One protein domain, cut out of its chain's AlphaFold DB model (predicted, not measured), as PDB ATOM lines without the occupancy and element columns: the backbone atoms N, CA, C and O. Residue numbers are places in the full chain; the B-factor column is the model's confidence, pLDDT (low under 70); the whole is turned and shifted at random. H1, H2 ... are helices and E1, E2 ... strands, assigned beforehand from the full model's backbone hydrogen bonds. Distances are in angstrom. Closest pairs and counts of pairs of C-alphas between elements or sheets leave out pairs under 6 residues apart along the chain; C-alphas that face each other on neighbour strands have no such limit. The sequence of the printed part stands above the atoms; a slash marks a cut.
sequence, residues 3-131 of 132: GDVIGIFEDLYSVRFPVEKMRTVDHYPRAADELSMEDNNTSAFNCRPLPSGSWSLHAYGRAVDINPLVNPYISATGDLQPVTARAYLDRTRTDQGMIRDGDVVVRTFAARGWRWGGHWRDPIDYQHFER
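This is residues 3 to 131 of the 132 residues of the protein "Peptidase_M15_4 domain-containing protein" of Mycolicibacterium fortuitum (UniProt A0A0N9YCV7). There is little regular structure: long loops wind round a small antiparallel ribbon, E1 and E2, near the middle, with H1 and H5 side by side at one end and H2, H3 and H4 scattered elsewhere. It has 129 printed residues with five named helices and two strands, in the order H1 H2 H3 E1 H4 H5 E2; mostly helix, with 40 residues in named elements. It is compact, radius of gyration of the C-alphas 13.7 A, spanning 35 by 33 by 28 A.

H1, residues 3 to 14, touches H5, residues 104 to 110, with residues 8 to 12 alone, opposite ways at a shallow tilt of 13 degrees; the closest C-alphas, of Ile 8 and Thr 108, are 6.0 A apart. H2, residues 33 to 38, and H4, residues 85 to 89, are close but not clearly touching; their closest C-alphas, of Glu 38 and Ala 85, are 7.5 A apart. The closest C-alphas of H3, residues 57 to 60, and E1, residues 63 to 65, are those of Leu 57 and Ala 63, 5.3 A. E1 and E2, residues 128 to 130, are antiparallel; N 64 and O 129, 2.9 A, are within hydrogen-bond range. Every O i to N i+4 pair is within range in H1, H2 and H5; H4 has 0 of 1, but 2 of 2 O i to N i+3 pairs.

H1 runs 16.5 A from C-alpha 3 at (244.090, 202.101, 311.890); E2 ends with C-alpha 130 at (239.748, 192.634, 322.091).

The printed part has no cut; the link H3 to E1 is tight, the others long. No printed residue is under 70 in pLDDT.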
ATOM      1  N   GLY A   3     242.700 201.628 311.853       93.69
ATOM      2  CA  GLY A   3     244.090 202.101 311.890       93.69
ATOM      3  C   GLY A   3     244.963 201.400 312.939       93.69
ATOM      4  O   GLY A   3     246.134 201.148 312.676       93.69
ATOM      5  N   ASP A   4     244.399 201.014 314.092       93.69
ATOM      6  CA  ASP A   4     245.159 200.250 315.091       93.69
ATOM      7  C   ASP A   4     245.486 198.861 314.563       93.69
ATOM      8  O   ASP A   4     246.607 198.408 314.734       93.69
ATOM      9  N   VAL A   5     244.515 198.188 313.935       95.12
ATOM     10  CA  VAL A   5     244.703 196.830 313.406       95.12
ATOM     11  C   VAL A   5     245.776 196.844 312.322       95.12
ATOM     12  O   VAL A   5     246.688 196.028 312.379       95.12
ATOM     13  N   ILE A   6     245.734 197.813 311.400       96.44
ATOM     14  CA  ILE A   6     246.787 197.995 310.389       96.44
ATOM     15  C   ILE A   6     248.151 198.157 311.071       96.44
ATOM     16  O   ILE A   6     249.050 197.364 310.812       96.44
ATOM     17  N   GLY A   7     248.279 199.102 312.007       97.69
ATOM     18  CA  GLY A   7     249.551 199.345 312.690       97.69
ATOM     19  C   GLY A   7     250.044 198.159 313.530       97.69
ATOM     20  O   GLY A   7     251.244 197.925 313.614       97.69
ATOM     21  N   ILE A   8     249.141 197.384 314.142       97.88
ATOM     22  CA  ILE A   8     249.496 196.148 314.858       97.88
ATOM     23  C   ILE A   8     250.131 195.166 313.884       97.88
ATOM     24  O   ILE A   8     251.228 194.681 314.140       97.88
ATOM     25  N   PHE A   9     249.464 194.875 312.769       97.69
ATOM     26  CA  PHE A   9     249.966 193.887 311.821       97.69
ATOM     27  C   PHE A   9     251.213 194.369 311.067       97.69
ATOM     28  O   PHE A   9     252.064 193.539 310.762       97.69
ATOM     29  N   GLU A  10     251.387 195.674 310.841       98.38
ATOM     30  CA  GLU A  10     252.652 196.254 310.361       98.38
ATOM     31  C   GLU A  10     253.807 195.984 311.338       98.38
ATOM     32  O   GLU A  10     254.855 195.472 310.933       98.38
ATOM     33  N   ASP A  11     253.603 196.246 312.633       98.44
ATOM     34  CA  ASP A  11     254.609 195.985 313.665       98.44
ATOM     35  C   ASP A  11     254.938 194.488 313.748       98.44
ATOM     36  O   ASP A  11     256.111 194.110 313.719       98.44
ATOM     37  N   LEU A  12     253.918 193.619 313.797       98.31
ATOM     38  CA  LEU A  12     254.098 192.161 313.825       98.31
ATOM     39  C   LEU A  12     254.844 191.651 312.589       98.31
ATOM     40  O   LEU A  12     255.726 190.798 312.709       98.31
ATOM     41  N   TYR A  13     254.528 192.196 311.414       98.19
ATOM     42  CA  TYR A  13     255.207 191.863 310.169       98.19
ATOM     43  C   TYR A  13     256.685 192.274 310.202       98.19
ATOM     44  O   TYR A  13     257.554 191.476 309.843       98.19
ATOM     45  N   SER A  14     256.995 193.480 310.693       98.31
ATOM     46  CA  SER A  14     258.370 193.997 310.762       98.31
ATOM     47  C   SER A  14     259.294 193.145 311.639       98.31
ATOM     48  O   SER A  14     260.461 192.939 311.299       98.31
ATOM     49  N   VAL A  15     258.762 192.581 312.729       97.88
ATOM     50  CA  VAL A  15     259.490 191.672 313.630       97.88
ATOM     51  C   VAL A  15     259.373 190.203 313.221       97.88
ATOM     52  O   VAL A  15     259.882 189.332 313.924       97.88
ATOM     53  N   ARG A  16     258.722 189.917 312.085       97.69
ATOM     54  CA  ARG A  16     258.495 188.569 311.547       97.69
ATOM     55  C   ARG A  16     257.807 187.635 312.547       97.69
ATOM     56  O   ARG A  16     258.162 186.460 312.642       97.69
ATOM     57  N   PHE A  17     256.826 188.149 313.295       98.38
ATOM     58  CA  PHE A  17     255.991 187.296 314.138       98.38
ATOM     59  C   PHE A  17     255.265 186.260 313.254       98.38
ATOM     60  O   PHE A  17     254.638 186.660 312.268       98.38
ATOM     61  N   PRO A  18     255.335 184.949 313.557       98.25
ATOM     62  CA  PRO A  18     254.730 183.940 312.698       98.25
ATOM     63  C   PRO A  18     253.202 183.993 312.757       98.25
ATOM     64  O   PRO A  18     252.592 183.716 313.790       98.25
ATOM     65  N   VAL A  19     252.584 184.312 311.625       98.31
ATOM     66  CA  VAL A  19     251.152 184.131 311.379       98.31
ATOM     67  C   VAL A  19     251.022 183.079 310.293       98.31
ATOM     68  O   VAL A  19     251.580 183.255 309.212       98.31
ATOM     69  N   GLU A  20     250.312 181.991 310.583       98.19
ATOM     70  CA  GLU A  20     250.197 180.855 309.663       98.19
ATOM     71  C   GLU A  20     249.448 181.255 308.386       98.19
ATOM     72  O   GLU A  20     249.924 181.061 307.267       98.19
ATOM     73  N   LYS A  21     248.263 181.851 308.549       97.50
ATOM     74  CA  LYS A  21     247.443 182.365 307.449       97.50
ATOM     75  C   LYS A  21     246.435 183.395 307.945       97.50
ATOM     76  O   LYS A  21     246.100 183.428 309.127       97.50
ATOM     77  N   MET A  22     245.950 184.208 307.012       96.88
ATOM     78  CA  MET A  22     244.862 185.167 307.208       96.88
ATOM     79  C   MET A  22     243.910 185.084 306.014       96.88
ATOM     80  O   MET A  22     244.232 185.532 304.911       96.88
ATOM     81  N   ARG A  23     242.750 184.469 306.220       95.94
ATOM     82  CA  ARG A  23     241.662 184.327 305.250       95.94
ATOM     83  C   ARG A  23     240.368 184.800 305.895       95.94
ATOM     84  O   ARG A  23     240.158 184.625 307.096       95.94
ATOM     85  N   THR A  24     239.496 185.397 305.096       94.56
ATOM     86  CA  THR A  24     238.141 185.717 305.540       94.56
ATOM     87  C   THR A  24     237.389 184.418 305.849       94.56
ATOM     88  O   THR A  24     237.587 183.398 305.185       94.56
ATOM     89  N   VAL A  25     236.568 184.425 306.903       93.69
ATOM     90  CA  VAL A  25     235.954 183.191 307.431       93.69
ATOM     91  C   VAL A  25     234.953 182.570 306.444       93.69
ATOM     92  O   VAL A  25     234.732 181.365 306.471       93.69
ATOM     93  N   ASP A  26     234.414 183.342 305.498       93.81
ATOM     94  CA  ASP A  26     233.557 182.857 304.404       93.81
ATOM     95  C   ASP A  26     234.263 181.895 303.430       93.81
ATOM     96  O   ASP A  26     233.594 181.202 302.664       93.81
ATOM     97  N   HIS A  27     235.593 181.782 303.500       95.88
ATOM     98  CA  HIS A  27     236.349 180.738 302.805       95.88
ATOM     99  C   HIS A  27     236.052 179.324 303.344       95.88
ATOM    100  O   HIS A  27     236.293 178.328 302.659       95.88
ATOM    101  N   TYR A  28     235.516 179.217 304.562       95.56
ATOM    102  CA  TYR A  28     235.121 177.952 305.175       95.56
ATOM    103  C   TYR A  28     233.620 177.695 304.956       95.56
ATOM    104  O   TYR A  28     232.822 178.638 304.969       95.56
ATOM    105  N   PRO A  29     233.180 176.432 304.775       95.88
ATOM    106  CA  PRO A  29     231.771 176.113 304.556       95.88
ATOM    107  C   PRO A  29     230.858 176.728 305.622       95.88
ATOM    108  O   PRO A  29     231.032 176.480 306.814       95.88
ATOM    109  N   ARG A  30     229.864 177.513 305.183       92.31
ATOM    110  CA  ARG A  30     228.929 178.256 306.054       92.31
ATOM    111  C   ARG A  30     229.610 179.240 307.021       92.31
ATOM    112  O   ARG A  30     229.029 179.545 308.057       92.31
ATOM    113  N   ALA A  31     230.819 179.706 306.700       92.31
ATOM    114  CA  ALA A  31     231.651 180.502 307.598       92.31
ATOM    115  C   ALA A  31     231.851 179.833 308.975       92.31
ATOM    116  O   ALA A  31     231.781 180.483 310.018       92.31
ATOM    117  N   ALA A  32     232.041 178.508 308.981       93.25
ATOM    118  CA  ALA A  32     232.202 177.738 310.208       93.25
ATOM    119  C   ALA A  32     233.500 178.116 310.942       93.25
ATOM    120  O   ALA A  32     234.596 177.808 310.479       93.25
ATOM    121  N   ASP A  33     233.343 178.743 312.110       93.56
ATOM    122  CA  ASP A  33     234.444 179.228 312.953       93.56
ATOM    123  C   ASP A  33     235.382 178.096 313.387       93.56
ATOM    124  O   ASP A  33     236.593 178.221 313.265       93.56
ATOM    125  N   GLU A  34     234.823 176.947 313.781       95.75
ATOM    126  CA  GLU A  34     235.608 175.774 314.183       95.75
ATOM    127  C   GLU A  34     236.564 175.315 313.074       95.75
ATOM    128  O   GLU A  34     237.750 175.146 313.324       95.75
ATOM    129  N   LEU A  35     236.094 175.215 311.824       97.38
ATOM    130  CA  LEU A  35     236.947 174.818 310.695       97.38
ATOM    131  C   LEU A  35     238.046 175.853 310.409       97.38
ATOM    132  O   LEU A  35     239.152 175.487 310.020       97.38
ATOM    133  N   SER A  36     237.752 177.141 310.609       97.75
ATOM    134  CA  SER A  36     238.746 178.215 310.510       97.75
ATOM    135  C   SER A  36     239.807 178.086 311.605       97.75
ATOM    136  O   SER A  36     241.003 178.197 311.333       97.75
ATOM    137  N   MET A  37     239.385 177.817 312.842       98.19
ATOM    138  CA  MET A  37     240.289 177.645 313.972       98.19
ATOM    139  C   MET A  37     241.164 176.392 313.827       98.19
ATOM    140  O   MET A  37     242.377 176.477 314.015       98.19
ATOM    141  N   GLU A  38     240.580 175.254 313.437       98.38
ATOM    142  CA  GLU A  38     241.293 173.996 313.158       98.38
ATOM    143  C   GLU A  38     242.360 174.168 312.070       98.38
ATOM    144  O   GLU A  38     243.449 173.607 312.169       98.38
ATOM    145  N   ASP A  39     242.080 174.991 311.059       98.38
ATOM    146  CA  ASP A  39     243.017 175.317 309.981       98.38
ATOM    147  C   ASP A  39     244.043 176.404 310.376       98.38
ATOM    148  O   ASP A  39     244.790 176.908 309.533       98.38
ATOM    149  N   ASN A  40     244.100 176.764 311.664       98.56
ATOM    150  CA  ASN A  40     245.002 177.756 312.247       98.56
ATOM    151  C   ASN A  40     244.900 179.146 311.589       98.56
ATOM    152  O   ASN A  40     245.887 179.875 311.465       98.56
ATOM    153  N   ASN A  41     243.701 179.514 311.134       98.44
ATOM    154  CA  ASN A  41     243.468 180.771 310.440       98.44
ATOM    155  C   ASN A  41     243.312 181.937 311.414       98.44
ATOM    156  O   ASN A  41     242.372 181.982 312.205       98.44
ATOM    157  N   THR A  42     244.205 182.921 311.307       98.31
ATOM    158  CA  THR A  42     244.046 184.200 312.000       98.31
ATOM    159  C   THR A  42     242.861 184.951 311.405       98.31
ATOM    160  O   THR A  42     242.799 185.165 310.190       98.31
ATOM    161  N   SER A  43     241.926 185.380 312.253       95.69
ATOM    162  CA  SER A  43     240.685 186.020 311.817       95.69
ATOM    163  C   SER A  43     240.338 187.242 312.672       95.69
ATOM    164  O   SER A  43     240.712 187.339 313.835       95.69
ATOM    165  N   ALA A  44     239.635 188.212 312.085       93.06
ATOM    166  CA  ALA A  44     239.181 189.416 312.785       93.06
ATOM    167  C   ALA A  44     237.672 189.604 312.622       93.06
ATOM    168  O   ALA A  44     236.929 189.601 313.598       93.06
ATOM    169  N   PHE A  45     237.193 189.710 311.382       90.00
ATOM    170  CA  PHE A  45     235.763 189.812 311.113       90.00
ATOM    171  C   PHE A  45     235.129 188.421 310.994       90.00
ATOM    172  O   PHE A  45     235.377 187.699 310.028       90.00
ATOM    173  N   ASN A  46     234.300 188.075 311.977       88.31
ATOM    174  CA  ASN A  46     233.458 186.884 311.981       88.31
ATOM    175  C   ASN A  46     232.120 187.198 312.677       88.31
ATOM    176  O   ASN A  46     232.077 187.518 313.869       88.31
ATOM    177  N   CYS A  47     231.018 187.131 311.929       84.31
ATOM    178  CA  CYS A  47     229.682 187.435 312.432       84.31
ATOM    179  C   CYS A  47     229.034 186.195 313.045       84.31
ATOM    180  O   CYS A  47     228.354 185.440 312.352       84.31
ATOM    181  N   ARG A  48     229.178 186.026 314.363       83.75
ATOM    182  CA  ARG A  48     228.461 184.989 315.117       83.75
ATOM    183  C   ARG A  48     227.754 185.547 316.359       83.75
ATOM    184  O   ARG A  48     228.318 186.421 317.033       83.75
ATOM    185  N   PRO A  49     226.538 185.066 316.674       84.69
ATOM    186  CA  PRO A  49     225.917 185.336 317.960       84.69
ATOM    187  C   PRO A  49     226.660 184.570 319.060       84.69
ATOM    188  O   PRO A  49     227.096 183.436 318.871       84.69
ATOM    189  N   LEU A  50     226.789 185.195 320.223       83.81
ATOM    190  CA  LEU A  50     227.217 184.534 321.450       83.81
ATOM    191  C   LEU A  50     226.024 183.799 322.084       83.81
ATOM    192  O   LEU A  50     224.877 184.179 321.830       83.81
ATOM    193  N   PRO A  51     226.255 182.823 322.983       80.56
ATOM    194  CA  PRO A  51     225.177 182.155 323.723       80.56
ATOM    195  C   PRO A  51     224.248 183.116 324.484       80.56
ATOM    196  O   PRO A  51     223.090 182.800 324.729       80.56
ATOM    197  N   SER A  52     224.738 184.311 324.825       82.88
ATOM    198  CA  SER A  52     223.967 185.383 325.465       82.88
ATOM    199  C   SER A  52     222.968 186.093 324.539       82.88
ATOM    200  O   SER A  52     222.233 186.964 324.998       82.88
ATOM    201  N   GLY A  53     222.967 185.795 323.235       84.44
ATOM    202  CA  GLY A  53     222.165 186.485 322.220       84.44
ATOM    203  C   GLY A  53     222.766 187.806 321.722       84.44
ATOM    204  O   GLY A  53     222.254 188.390 320.770       84.44
ATOM    205  N   SER A  54     223.863 188.276 322.326       88.12
ATOM    206  CA  SER A  54     224.638 189.417 321.820       88.12
ATOM    207  C   SER A  54     225.551 189.002 320.665       88.12
ATOM    208  O   SER A  54     225.963 187.849 320.574       88.12
ATOM    209  N   TRP A  55     225.934 189.948 319.809       89.31
ATOM    210  CA  TRP A  55     226.969 189.708 318.802       89.31
ATOM    211  C   TRP A  55     228.369 189.709 319.417       89.31
ATOM    212  O   TRP A  55     228.666 190.509 320.307       89.31
ATOM    213  N   SER A  56     229.236 188.843 318.894       90.75
ATOM    214  CA  SER A  56     230.668 188.843 319.205       90.75
ATOM    215  C   SER A  56     231.343 190.172 318.832       90.75
ATOM    216  O   SER A  56     230.943 190.832 317.872       90.75
ATOM    217  N   LEU A  57     232.421 190.548 319.533       93.12
ATOM    218  CA  LEU A  57     233.241 191.717 319.172       93.12
ATOM    219  C   LEU A  57     233.884 191.597 317.781       93.12
ATOM    220  O   LEU A  57     234.156 192.620 317.144       93.12
ATOM    221  N   HIS A  58     234.036 190.372 317.274       94.19
ATOM    222  CA  HIS A  58     234.442 190.107 315.893       94.19
ATOM    223  C   HIS A  58     233.471 190.721 314.874       94.19
ATOM    224  O   HIS A  58     233.909 191.276 313.867       94.19
ATOM    225  N   ALA A  59     232.165 190.732 315.166       91.88
ATOM    226  CA  ALA A  59     231.150 191.331 314.296       91.88
ATOM    227  C   ALA A  59     231.286 192.863 314.181       91.88
ATOM    228  O   ALA A  59     230.751 193.467 313.256       91.88
ATOM    229  N   TYR A  60     232.024 193.495 315.099       91.00
ATOM    230  CA  TYR A  60     232.242 194.942 315.135       91.00
ATOM    231  C   TYR A  60     233.670 195.351 314.741       91.00
ATOM    232  O   TYR A  60     234.036 196.516 314.899       91.00
ATOM    233  N   GLY A  61     234.506 194.409 314.282       89.94
ATOM    234  CA  GLY A  61     235.921 194.676 313.989       89.94
ATOM    235  C   GLY A  61     236.725 195.079 315.232       89.94
ATOM    236  O   GLY A  61     237.651 195.891 315.153       89.94
ATOM    237  N   ARG A  62     236.322 194.569 316.401       94.62
ATOM    238  CA  ARG A  62     236.888 194.890 317.720       94.62
ATOM    239  C   ARG A  62     237.542 193.698 318.406       94.62
ATOM    240  O   ARG A  62     237.908 193.805 319.573       94.62
ATOM    241  N   ALA A  63     237.697 192.604 317.671       96.62
ATOM    242  CA  ALA A  63     238.415 191.423 318.097       96.62
ATOM    243  C   ALA A  63     239.294 190.872 316.965       96.62
ATOM    244  O   ALA A  63     238.977 191.056 315.786       96.62
ATOM    245  N   VAL A  64     240.397 190.234 317.343       97.75
ATOM    246  CA  VAL A  64     241.309 189.503 316.459       97.75
ATOM    247  C   VAL A  64     241.730 188.223 317.170       97.75
ATOM    248  O   VAL A  64     242.220 188.299 318.293       97.75
ATOM    249  N   ASP A  65     241.593 187.088 316.494       98.31
ATOM    250  CA  ASP A  65     242.085 185.787 316.942       98.31
ATOM    251  C   ASP A  65     243.335 185.421 316.133       98.31
ATOM    252  O   ASP A  65     243.289 185.401 314.901       98.31
ATOM    253  N   ILE A  66     244.461 185.162 316.805       98.62
ATOM    254  CA  ILE A  66     245.768 184.891 316.183       98.62
ATOM    255  C   ILE A  66     246.137 183.412 316.331       98.62
ATOM    256  O   ILE A  66     246.335 182.921 317.444       98.62
ATOM    257  N   ASN A  67     246.330 182.734 315.198       98.69
ATOM    258  CA  ASN A  67     246.705 181.318 315.105       98.69
ATOM    259  C   ASN A  67     245.921 180.416 316.101       98.69
ATOM    260  O   ASN A  67     246.523 179.858 317.028       98.69
ATOM    261  N   PRO A  68     244.589 180.282 315.943       98.62
ATOM    262  CA  PRO A  68     243.721 179.587 316.900       98.62
ATOM    263  C   PRO A  68     244.151 178.177 317.305       98.62
ATOM    264  O   PRO A  68     244.058 177.811 318.475       98.62
ATOM    265  N   LEU A  69     244.668 177.381 316.362       98.75
ATOM    266  CA  LEU A  69     245.044 175.993 316.627       98.75
ATOM    267  C   LEU A  69     246.146 175.906 317.690       98.75
ATOM    268  O   LEU A  69     246.083 175.054 318.572       98.75
ATOM    269  N   VAL A  70     247.147 176.790 317.616       98.75
ATOM    270  CA  VAL A  70     248.289 176.793 318.549       98.75
ATOM    271  C   VAL A  70     248.043 177.658 319.795       98.75
ATOM    272  O   VAL A  70     248.817 177.599 320.758       98.75
ATOM    273  N   ASN A  71     246.956 178.437 319.804       98.75
ATOM    274  CA  ASN A  71     246.546 179.337 320.882       98.75
ATOM    275  C   ASN A  71     245.073 179.108 321.260       98.75
ATOM    276  O   ASN A  71     244.245 179.987 321.044       98.75
ATOM    277  N   PRO A  72     244.726 177.950 321.838       98.50
ATOM    278  CA  PRO A  72     243.328 177.587 322.018       98.50
ATOM    279  C   PRO A  72     242.581 178.454 323.037       98.50
ATOM    280  O   PRO A  72     243.159 178.985 323.990       98.50
ATOM    281  N   TYR A  73     241.265 178.490 322.870       98.12
ATOM    282  CA  TYR A  73     240.300 178.854 323.900       98.12
ATOM    283  C   TYR A  73     240.058 177.675 324.847       98.12
ATOM    284  O   TYR A  73     239.948 176.527 324.407       98.12
ATOM    285  N   ILE A  74     239.943 177.957 326.147       97.81
ATOM    286  CA  ILE A  74     239.722 176.968 327.203       97.81
ATOM    287  C   ILE A  74     238.726 177.528 328.225       97.81
ATOM    288  O   ILE A  74     239.031 178.492 328.929       97.81
ATOM    289  N   SER A  75     237.555 176.906 328.364       96.12
ATOM    290  CA  SER A  75     236.622 177.239 329.450       96.12
ATOM    291  C   SER A  75     236.888 176.425 330.718       96.12
ATOM    292  O   SER A  75     237.425 175.314 330.674       96.12
ATOM    293  N   ALA A  76     236.412 176.915 331.863       94.25
ATOM    294  CA  ALA A  76     236.428 176.180 333.127       94.25
ATOM    295  C   ALA A  76     235.612 174.872 333.085       94.25
ATOM    296  O   ALA A  76     235.872 173.956 333.866       94.25
ATOM    297  N   THR A  77     234.646 174.753 332.167       94.62
ATOM    298  CA  THR A  77     233.870 173.518 331.949       94.62
ATOM    299  C   THR A  77     234.585 172.511 331.044       94.62
ATOM    300  O   THR A  77     234.034 171.445 330.780       94.62
ATOM    301  N   GLY A  78     235.795 172.829 330.574       92.69
ATOM    302  CA  GLY A  78     236.604 171.965 329.715       92.69
ATOM    303  C   GLY A  78     236.285 172.074 328.225       92.69
ATOM    304  O   GLY A  78     236.714 171.204 327.466       92.69
ATOM    305  N   ASP A  79     235.549 173.107 327.805       95.81
ATOM    306  CA  ASP A  79     235.371 173.393 326.381       95.81
ATOM    307  C   ASP A  79     236.703 173.873 325.799       95.81
ATOM    308  O   ASP A  79     237.326 174.789 326.341       95.81
ATOM    309  N   LEU A  80     237.147 173.214 324.732       98.06
ATOM    310  CA  LEU A  80     238.426 173.443 324.071       98.06
ATOM    311  C   LEU A  80     238.146 173.776 322.613       98.06
ATOM    312  O   LEU A  80     237.620 172.926 321.897       98.06
ATOM    313  N   GLN A  81     238.543 174.971 322.183       97.31
ATOM    314  CA  GLN A  81     238.340 175.414 320.807       97.31
ATOM    315  C   GLN A  81     239.672 175.885 320.188       97.31
ATOM    316  O   GLN A  81     240.355 176.714 320.795       97.31
ATOM    317  N   PRO A  82     240.068 175.355 319.013       98.12
ATOM    318  CA  PRO A  82     239.405 174.252 318.316       98.12
ATOM    319  C   PRO A  82     239.589 172.919 319.062       98.12
ATOM    320  O   PRO A  82     240.583 172.714 319.765       98.12
ATOM    321  N   VAL A  83     238.677 171.965 318.870       97.69
ATOM    322  CA  VAL A  83     238.691 170.658 319.560       97.69
ATOM    323  C   VAL A  83     239.957 169.842 319.270       97.69
ATOM    324  O   VAL A  83     240.354 168.970 320.051       97.69
ATOM    325  N   THR A  84     240.627 170.149 318.160       98.38
ATOM    326  CA  THR A  84     241.884 169.535 317.714       98.38
ATOM    327  C   THR A  84     243.129 170.117 318.395       98.38
ATOM    328  O   THR A  84     244.211 169.537 318.288       98.38
ATOM    329  N   ALA A  85     243.009 171.195 319.180       98.38
ATOM    330  CA  ALA A  85     244.141 171.898 319.791       98.38
ATOM    331  C   ALA A  85     244.733 171.231 321.047       98.38
ATOM    332  O   ALA A  85     245.568 171.822 321.735       98.38
ATOM    333  N   ARG A  86     244.348 169.990 321.372       98.25
ATOM    334  CA  ARG A  86     244.740 169.304 322.621       98.25
ATOM    335  C   ARG A  86     246.251 169.289 322.866       98.25
ATOM    336  O   ARG A  86     246.677 169.420 324.010       98.25
ATOM    337  N   ALA A  87     247.056 169.145 321.814       98.12
ATOM    338  CA  ALA A  87     248.515 169.156 321.926       98.12
ATOM    339  C   ALA A  87     249.066 170.502 322.438       98.12
ATOM    340  O   ALA A  87     250.087 170.522 323.114       98.12
ATOM    341  N   TYR A  88     248.379 171.611 322.162       98.38
ATOM    342  CA  TYR A  88     248.811 172.974 322.486       98.38
ATOM    343  C   TYR A  88     248.339 173.461 323.862       98.38
ATOM    344  O   TYR A  88     248.632 174.597 324.248       98.38
ATOM    345  N   LEU A  89     247.661 172.590 324.622       97.25
ATOM    346  CA  LEU A  89     247.459 172.762 326.063       97.25
ATOM    347  C   LEU A  89     248.787 172.709 326.822       97.25
ATOM    348  O   LEU A  89     248.942 173.372 327.847       97.25
ATOM    349  N   ASP A  90     249.761 171.957 326.305       97.88
ATOM    350  CA  ASP A  90     251.132 172.018 326.789       97.88
ATOM    351  C   ASP A  90     251.784 173.335 326.342       97.88
ATOM    352  O   ASP A  90     252.302 173.466 325.231       97.88
ATOM    353  N   ARG A  91     251.761 174.328 327.235       97.06
ATOM    354  CA  ARG A  91     252.355 175.653 326.993       97.06
ATOM    355  C   ARG A  91     253.887 175.670 327.093       97.06
ATOM    356  O   ARG A  91     254.480 176.732 326.906       97.06
ATOM    357  N   THR A  92     254.540 174.529 327.358       97.31
ATOM    358  CA  THR A  92     256.013 174.402 327.297       97.31
ATOM    359  C   THR A  92     256.533 174.194 325.875       97.31
ATOM    360  O   THR A  92     257.721 174.393 325.613       97.31
ATOM    361  N   ARG A  93     255.644 173.848 324.936       97.50
ATOM    362  CA  ARG A  93     255.954 173.726 323.510       97.50
ATOM    363  C   ARG A  93     256.474 175.039 322.938       97.50
ATOM    364  O   ARG A  93     256.167 176.114 323.444       97.50
ATOM    365  N   THR A  94     257.232 174.950 321.849       96.69
ATOM    366  CA  THR A  94     257.894 176.086 321.184       96.69
ATOM    367  C   THR A  94     257.457 176.264 319.729       96.69
ATOM    368  O   THR A  94     258.199 176.826 318.927       96.69
ATOM    369  N   ASP A  95     256.250 175.802 319.384       98.06
ATOM    370  CA  ASP A  95     255.713 175.941 318.028       98.06
ATOM    371  C   ASP A  95     255.645 177.413 317.595       98.06
ATOM    372  O   ASP A  95     255.431 178.327 318.402       98.06
ATOM    373  N   GLN A  96     255.820 177.641 316.296       97.81
ATOM    374  CA  GLN A  96     255.750 178.978 315.719       97.81
ATOM    375  C   GLN A  96     254.354 179.584 315.905       97.81
ATOM    376  O   GLN A  96     253.341 178.906 315.768       97.81
ATOM    377  N   GLY A  97     254.310 180.879 316.223       98.00
ATOM    378  CA  GLY A  97     253.054 181.615 316.384       98.00
ATOM    379  C   GLY A  97     252.320 181.351 317.704       98.00
ATOM    380  O   GLY A  97     251.270 181.955 317.931       98.00
ATOM    381  N   MET A  98     252.862 180.495 318.579       98.62
ATOM    382  CA  MET A  98     252.351 180.292 319.932       98.62
ATOM    383  C   MET A  98     252.623 181.529 320.800       98.62
ATOM    384  O   MET A  98     253.768 181.962 320.923       98.62
ATOM    385  N   ILE A  99     251.568 182.062 321.417       98.69
ATOM    386  CA  ILE A  99     251.572 183.295 322.206       98.69
ATOM    387  C   ILE A  99     251.793 182.979 323.682       98.69
ATOM    388  O   ILE A  99     251.132 182.109 324.264       98.69
ATOM    389  N   ARG A 100     252.708 183.722 324.303       97.69
ATOM    390  CA  ARG A 100     252.977 183.710 325.740       97.69
ATOM    391  C   ARG A 100     252.854 185.111 326.312       97.69
ATOM    392  O   ARG A 100     252.981 186.115 325.607       97.69
ATOM    393  N   ASP A 101     252.620 185.164 327.617       97.31
ATOM    394  CA  ASP A 101     252.611 186.436 328.321       97.31
ATOM    395  C   ASP A 101     253.945 187.165 328.137       97.31
ATOM    396  O   ASP A 101     255.020 186.566 328.148       97.31
ATOM    397  N   GLY A 102     253.856 188.473 327.926       96.75
ATOM    398  CA  GLY A 102     255.005 189.312 327.635       96.75
ATOM    399  C   GLY A 102     255.565 189.194 326.217       96.75
ATOM    400  O   GLY A 102     256.470 189.969 325.923       96.75
ATOM    401  N   ASP A 103     255.061 188.330 325.324       97.44
ATOM    402  CA  ASP A 103     255.541 188.249 323.934       97.44
ATOM    403  C   ASP A 103     255.318 189.551 323.154       97.44
ATOM    404  O   ASP A 103     254.473 190.386 323.490       97.44
ATOM    405  N   VAL A 104     256.068 189.723 322.057       97.75
ATOM    406  CA  VAL A 104     255.960 190.914 321.199       97.75
ATOM    407  C   VAL A 104     254.527 191.157 320.731       97.75
ATOM    408  O   VAL A 104     254.075 192.293 320.782       97.75
ATOM    409  N   VAL A 105     253.785 190.102 320.386       98.50
ATOM    410  CA  VAL A 105     252.384 190.212 319.970       98.50
ATOM    411  C   VAL A 105     251.503 190.798 321.068       98.50
ATOM    412  O   VAL A 105     250.814 191.786 320.830       98.50
ATOM    413  N   VAL A 106     251.618 190.298 322.301       98.75
ATOM    414  CA  VAL A 106     250.852 190.806 323.445       98.75
ATOM    415  C   VAL A 106     251.158 192.283 323.684       98.75
ATOM    416  O   VAL A 106     250.242 193.094 323.825       98.75
ATOM    417  N   ARG A 107     252.440 192.665 323.649       98.56
ATOM    418  CA  ARG A 107     252.862 194.062 323.837       98.56
ATOM    419  C   ARG A 107     252.388 194.980 322.706       98.56
ATOM    420  O   ARG A 107     251.948 196.091 322.990       98.56
ATOM    421  N   THR A 108     252.444 194.532 321.452       98.19
ATOM    422  CA  THR A 108     252.021 195.312 320.275       98.19
ATOM    423  C   THR A 108     250.525 195.629 320.308       98.19
ATOM    424  O   THR A 108     250.132 196.766 320.028       98.19
ATOM    425  N   PHE A 109     249.694 194.655 320.692       98.38
ATOM    426  CA  PHE A 109     248.262 194.864 320.916       98.38
ATOM    427  C   PHE A 109     248.020 195.794 322.120       98.38
ATOM    428  O   PHE A 109     247.293 196.789 322.005       98.38
ATOM    429  N   ALA A 110     248.676 195.530 323.256       98.19
ATOM    430  CA  ALA A 110     248.518 196.313 324.485       98.19
ATOM    431  C   ALA A 110     248.901 197.793 324.317       98.19
ATOM    432  O   ALA A 110     248.201 198.670 324.824       98.19
ATOM    433  N   ALA A 111     249.949 198.095 323.541       97.50
ATOM    434  CA  ALA A 111     250.381 199.463 323.236       97.50
ATOM    435  C   ALA A 111     249.292 200.314 322.556       97.50
ATOM    436  O   ALA A 111     249.340 201.542 322.601       97.50
ATOM    437  N   ARG A 112     248.285 199.671 321.951       96.62
ATOM    438  CA  ARG A 112     247.137 200.315 321.293       96.62
ATOM    439  C   ARG A 112     245.827 200.135 322.065       96.62
ATOM    440  O   ARG A 112     244.745 200.352 321.518       96.62
ATOM    441  N   GLY A 113     245.908 199.740 323.336       96.44
ATOM    442  CA  GLY A 113     244.762 199.609 324.237       96.44
ATOM    443  C   GLY A 113     243.920 198.346 324.033       96.44
ATOM    444  O   GLY A 113     242.802 198.284 324.545       96.44
ATOM    445  N   TRP A 114     244.426 197.356 323.294       97.81
ATOM    446  CA  TRP A 114     243.796 196.039 323.202       97.81
ATOM    447  C   TRP A 114     244.171 195.186 324.417       97.81
ATOM    448  O   TRP A 114     245.233 195.357 325.015       97.81
ATOM    449  N   ARG A 115     243.288 194.265 324.790       98.12
ATOM    450  CA  ARG A 115     243.474 193.317 325.891       98.12
ATOM    451  C   ARG A 115     243.590 191.914 325.326       98.12
ATOM    452  O   ARG A 115     242.888 191.591 324.376       98.12
ATOM    453  N   TRP A 116     244.447 191.102 325.926       98.75
ATOM    454  CA  TRP A 116     244.641 189.712 325.534       98.75
ATOM    455  C   TRP A 116     243.791 188.775 326.399       98.75
ATOM    456  O   TRP A 116     243.774 188.905 327.625       98.75
ATOM    457  N   GLY A 117     243.105 187.828 325.762       98.50
ATOM    458  CA  GLY A 117     242.261 186.830 326.413       98.50
ATOM    459  C   GLY A 117     243.039 185.803 327.234       98.50
ATOM    460  O   GLY A 117     242.500 185.229 328.177       98.50
ATOM    461  N   GLY A 118     244.342 185.643 326.977       98.12
ATOM    462  CA  GLY A 118     245.226 184.807 327.794       98.12
ATOM    463  C   GLY A 118     245.400 185.295 329.240       98.12
ATOM    464  O   GLY A 118     245.880 184.542 330.081       98.12
ATOM    465  N   HIS A 119     245.001 186.535 329.554       98.00
ATOM    466  CA  HIS A 119     245.004 187.084 330.920       98.00
ATOM    467  C   HIS A 119     243.682 186.894 331.673       98.00
ATOM    468  O   HIS A 119     243.563 187.306 332.832       98.00
ATOM    469  N   TRP A 120     242.658 186.337 331.031       97.81
ATOM    470  CA  TRP A 120     241.359 186.112 331.658       97.81
ATOM    471  C   TRP A 120     241.382 184.898 332.593       97.81
ATOM    472  O   TRP A 120     242.307 184.090 332.577       97.81
ATOM    473  N   ARG A 121     240.372 184.799 333.467       96.00
ATOM    474  CA  ARG A 121     240.240 183.679 334.417       96.00
ATOM    475  C   ARG A 121     239.357 182.558 333.888       96.00
ATOM    476  O   ARG A 121     239.670 181.395 334.105       96.00
ATOM    477  N   ASP A 122     238.246 182.926 333.266       94.69
ATOM    478  CA  ASP A 122     237.320 182.011 332.616       94.69
ATOM    479  C   ASP A 122     236.517 182.802 331.575       94.69
ATOM    480  O   ASP A 122     235.878 183.798 331.941       94.69
ATOM    481  N   PRO A 123     236.571 182.414 330.294       95.94
ATOM    482  CA  PRO A 123     237.515 181.449 329.718       95.94
ATOM    483  C   PRO A 123     238.953 181.994 329.712       95.94
ATOM    484  O   PRO A 123     239.158 183.201 329.834       95.94
ATOM    485  N   ILE A 124     239.948 181.122 329.556       98.38
ATOM    486  CA  ILE A 124     241.288 181.524 329.105       98.38
ATOM    487  C   ILE A 124     241.278 181.434 327.583       98.38
ATOM    488  O   ILE A 124     241.082 180.352 327.036       98.38
ATOM    489  N   ASP A 125     241.495 182.554 326.901       98.19
ATOM    490  CA  ASP A 125     241.361 182.627 325.445       98.19
ATOM    491  C   ASP A 125     242.669 183.093 324.791       98.19
ATOM    492  O   ASP A 125     242.899 184.287 324.587       98.19
ATOM    493  N   TYR A 126     243.592 182.155 324.534       98.69
ATOM    494  CA  TYR A 126     244.955 182.496 324.105       98.69
ATOM    495  C   TYR A 126     245.023 183.121 322.709       98.69
ATOM    496  O   TYR A 126     245.952 183.884 322.433       98.69
ATOM    497  N   GLN A 127     244.080 182.802 321.830       98.56
ATOM    498  CA  GLN A 127     244.004 183.367 320.482       98.56
ATOM    499  C   GLN A 127     243.563 184.829 320.502       98.56
ATOM    500  O   GLN A 127     243.959 185.588 319.618       98.56
ATOM    501  N   HIS A 128     242.778 185.225 321.503       98.44
ATOM    502  CA  HIS A 128     241.899 186.375 321.396       98.44
ATOM    503  C   HIS A 128     242.508 187.685 321.879       98.44
ATOM    504  O   HIS A 128     243.046 187.788 322.984       98.44
ATOM    505  N   PHE A 129     242.327 188.736 321.089       98.56
ATOM    506  CA  PHE A 129     242.582 190.115 321.476       98.56
ATOM    507  C   PHE A 129     241.337 190.955 321.235       98.56
ATOM    508  O   PHE A 129     240.829 190.977 320.119       98.56
ATOM    509  N   GLU A 130     240.896 191.727 322.230       97.38
ATOM    510  CA  GLU A 130     239.748 192.634 322.091       97.38
ATOM    511  C   GLU A 130     240.053 194.079 322.483       97.38
ATOM    512  O   GLU A 130     240.895 194.367 323.336       97.38
ATOM    513  N   ARG A 131     239.293 195.009 321.896       94.94
ATOM    514  CA  ARG A 131     239.250 196.413 322.316       94.94
ATOM    515  C   ARG A 131     237.811 196.868 322.553       94.94
ATOM    516  O   ARG A 131     236.965 196.789 321.661       94.94
TER     517      ARG A 131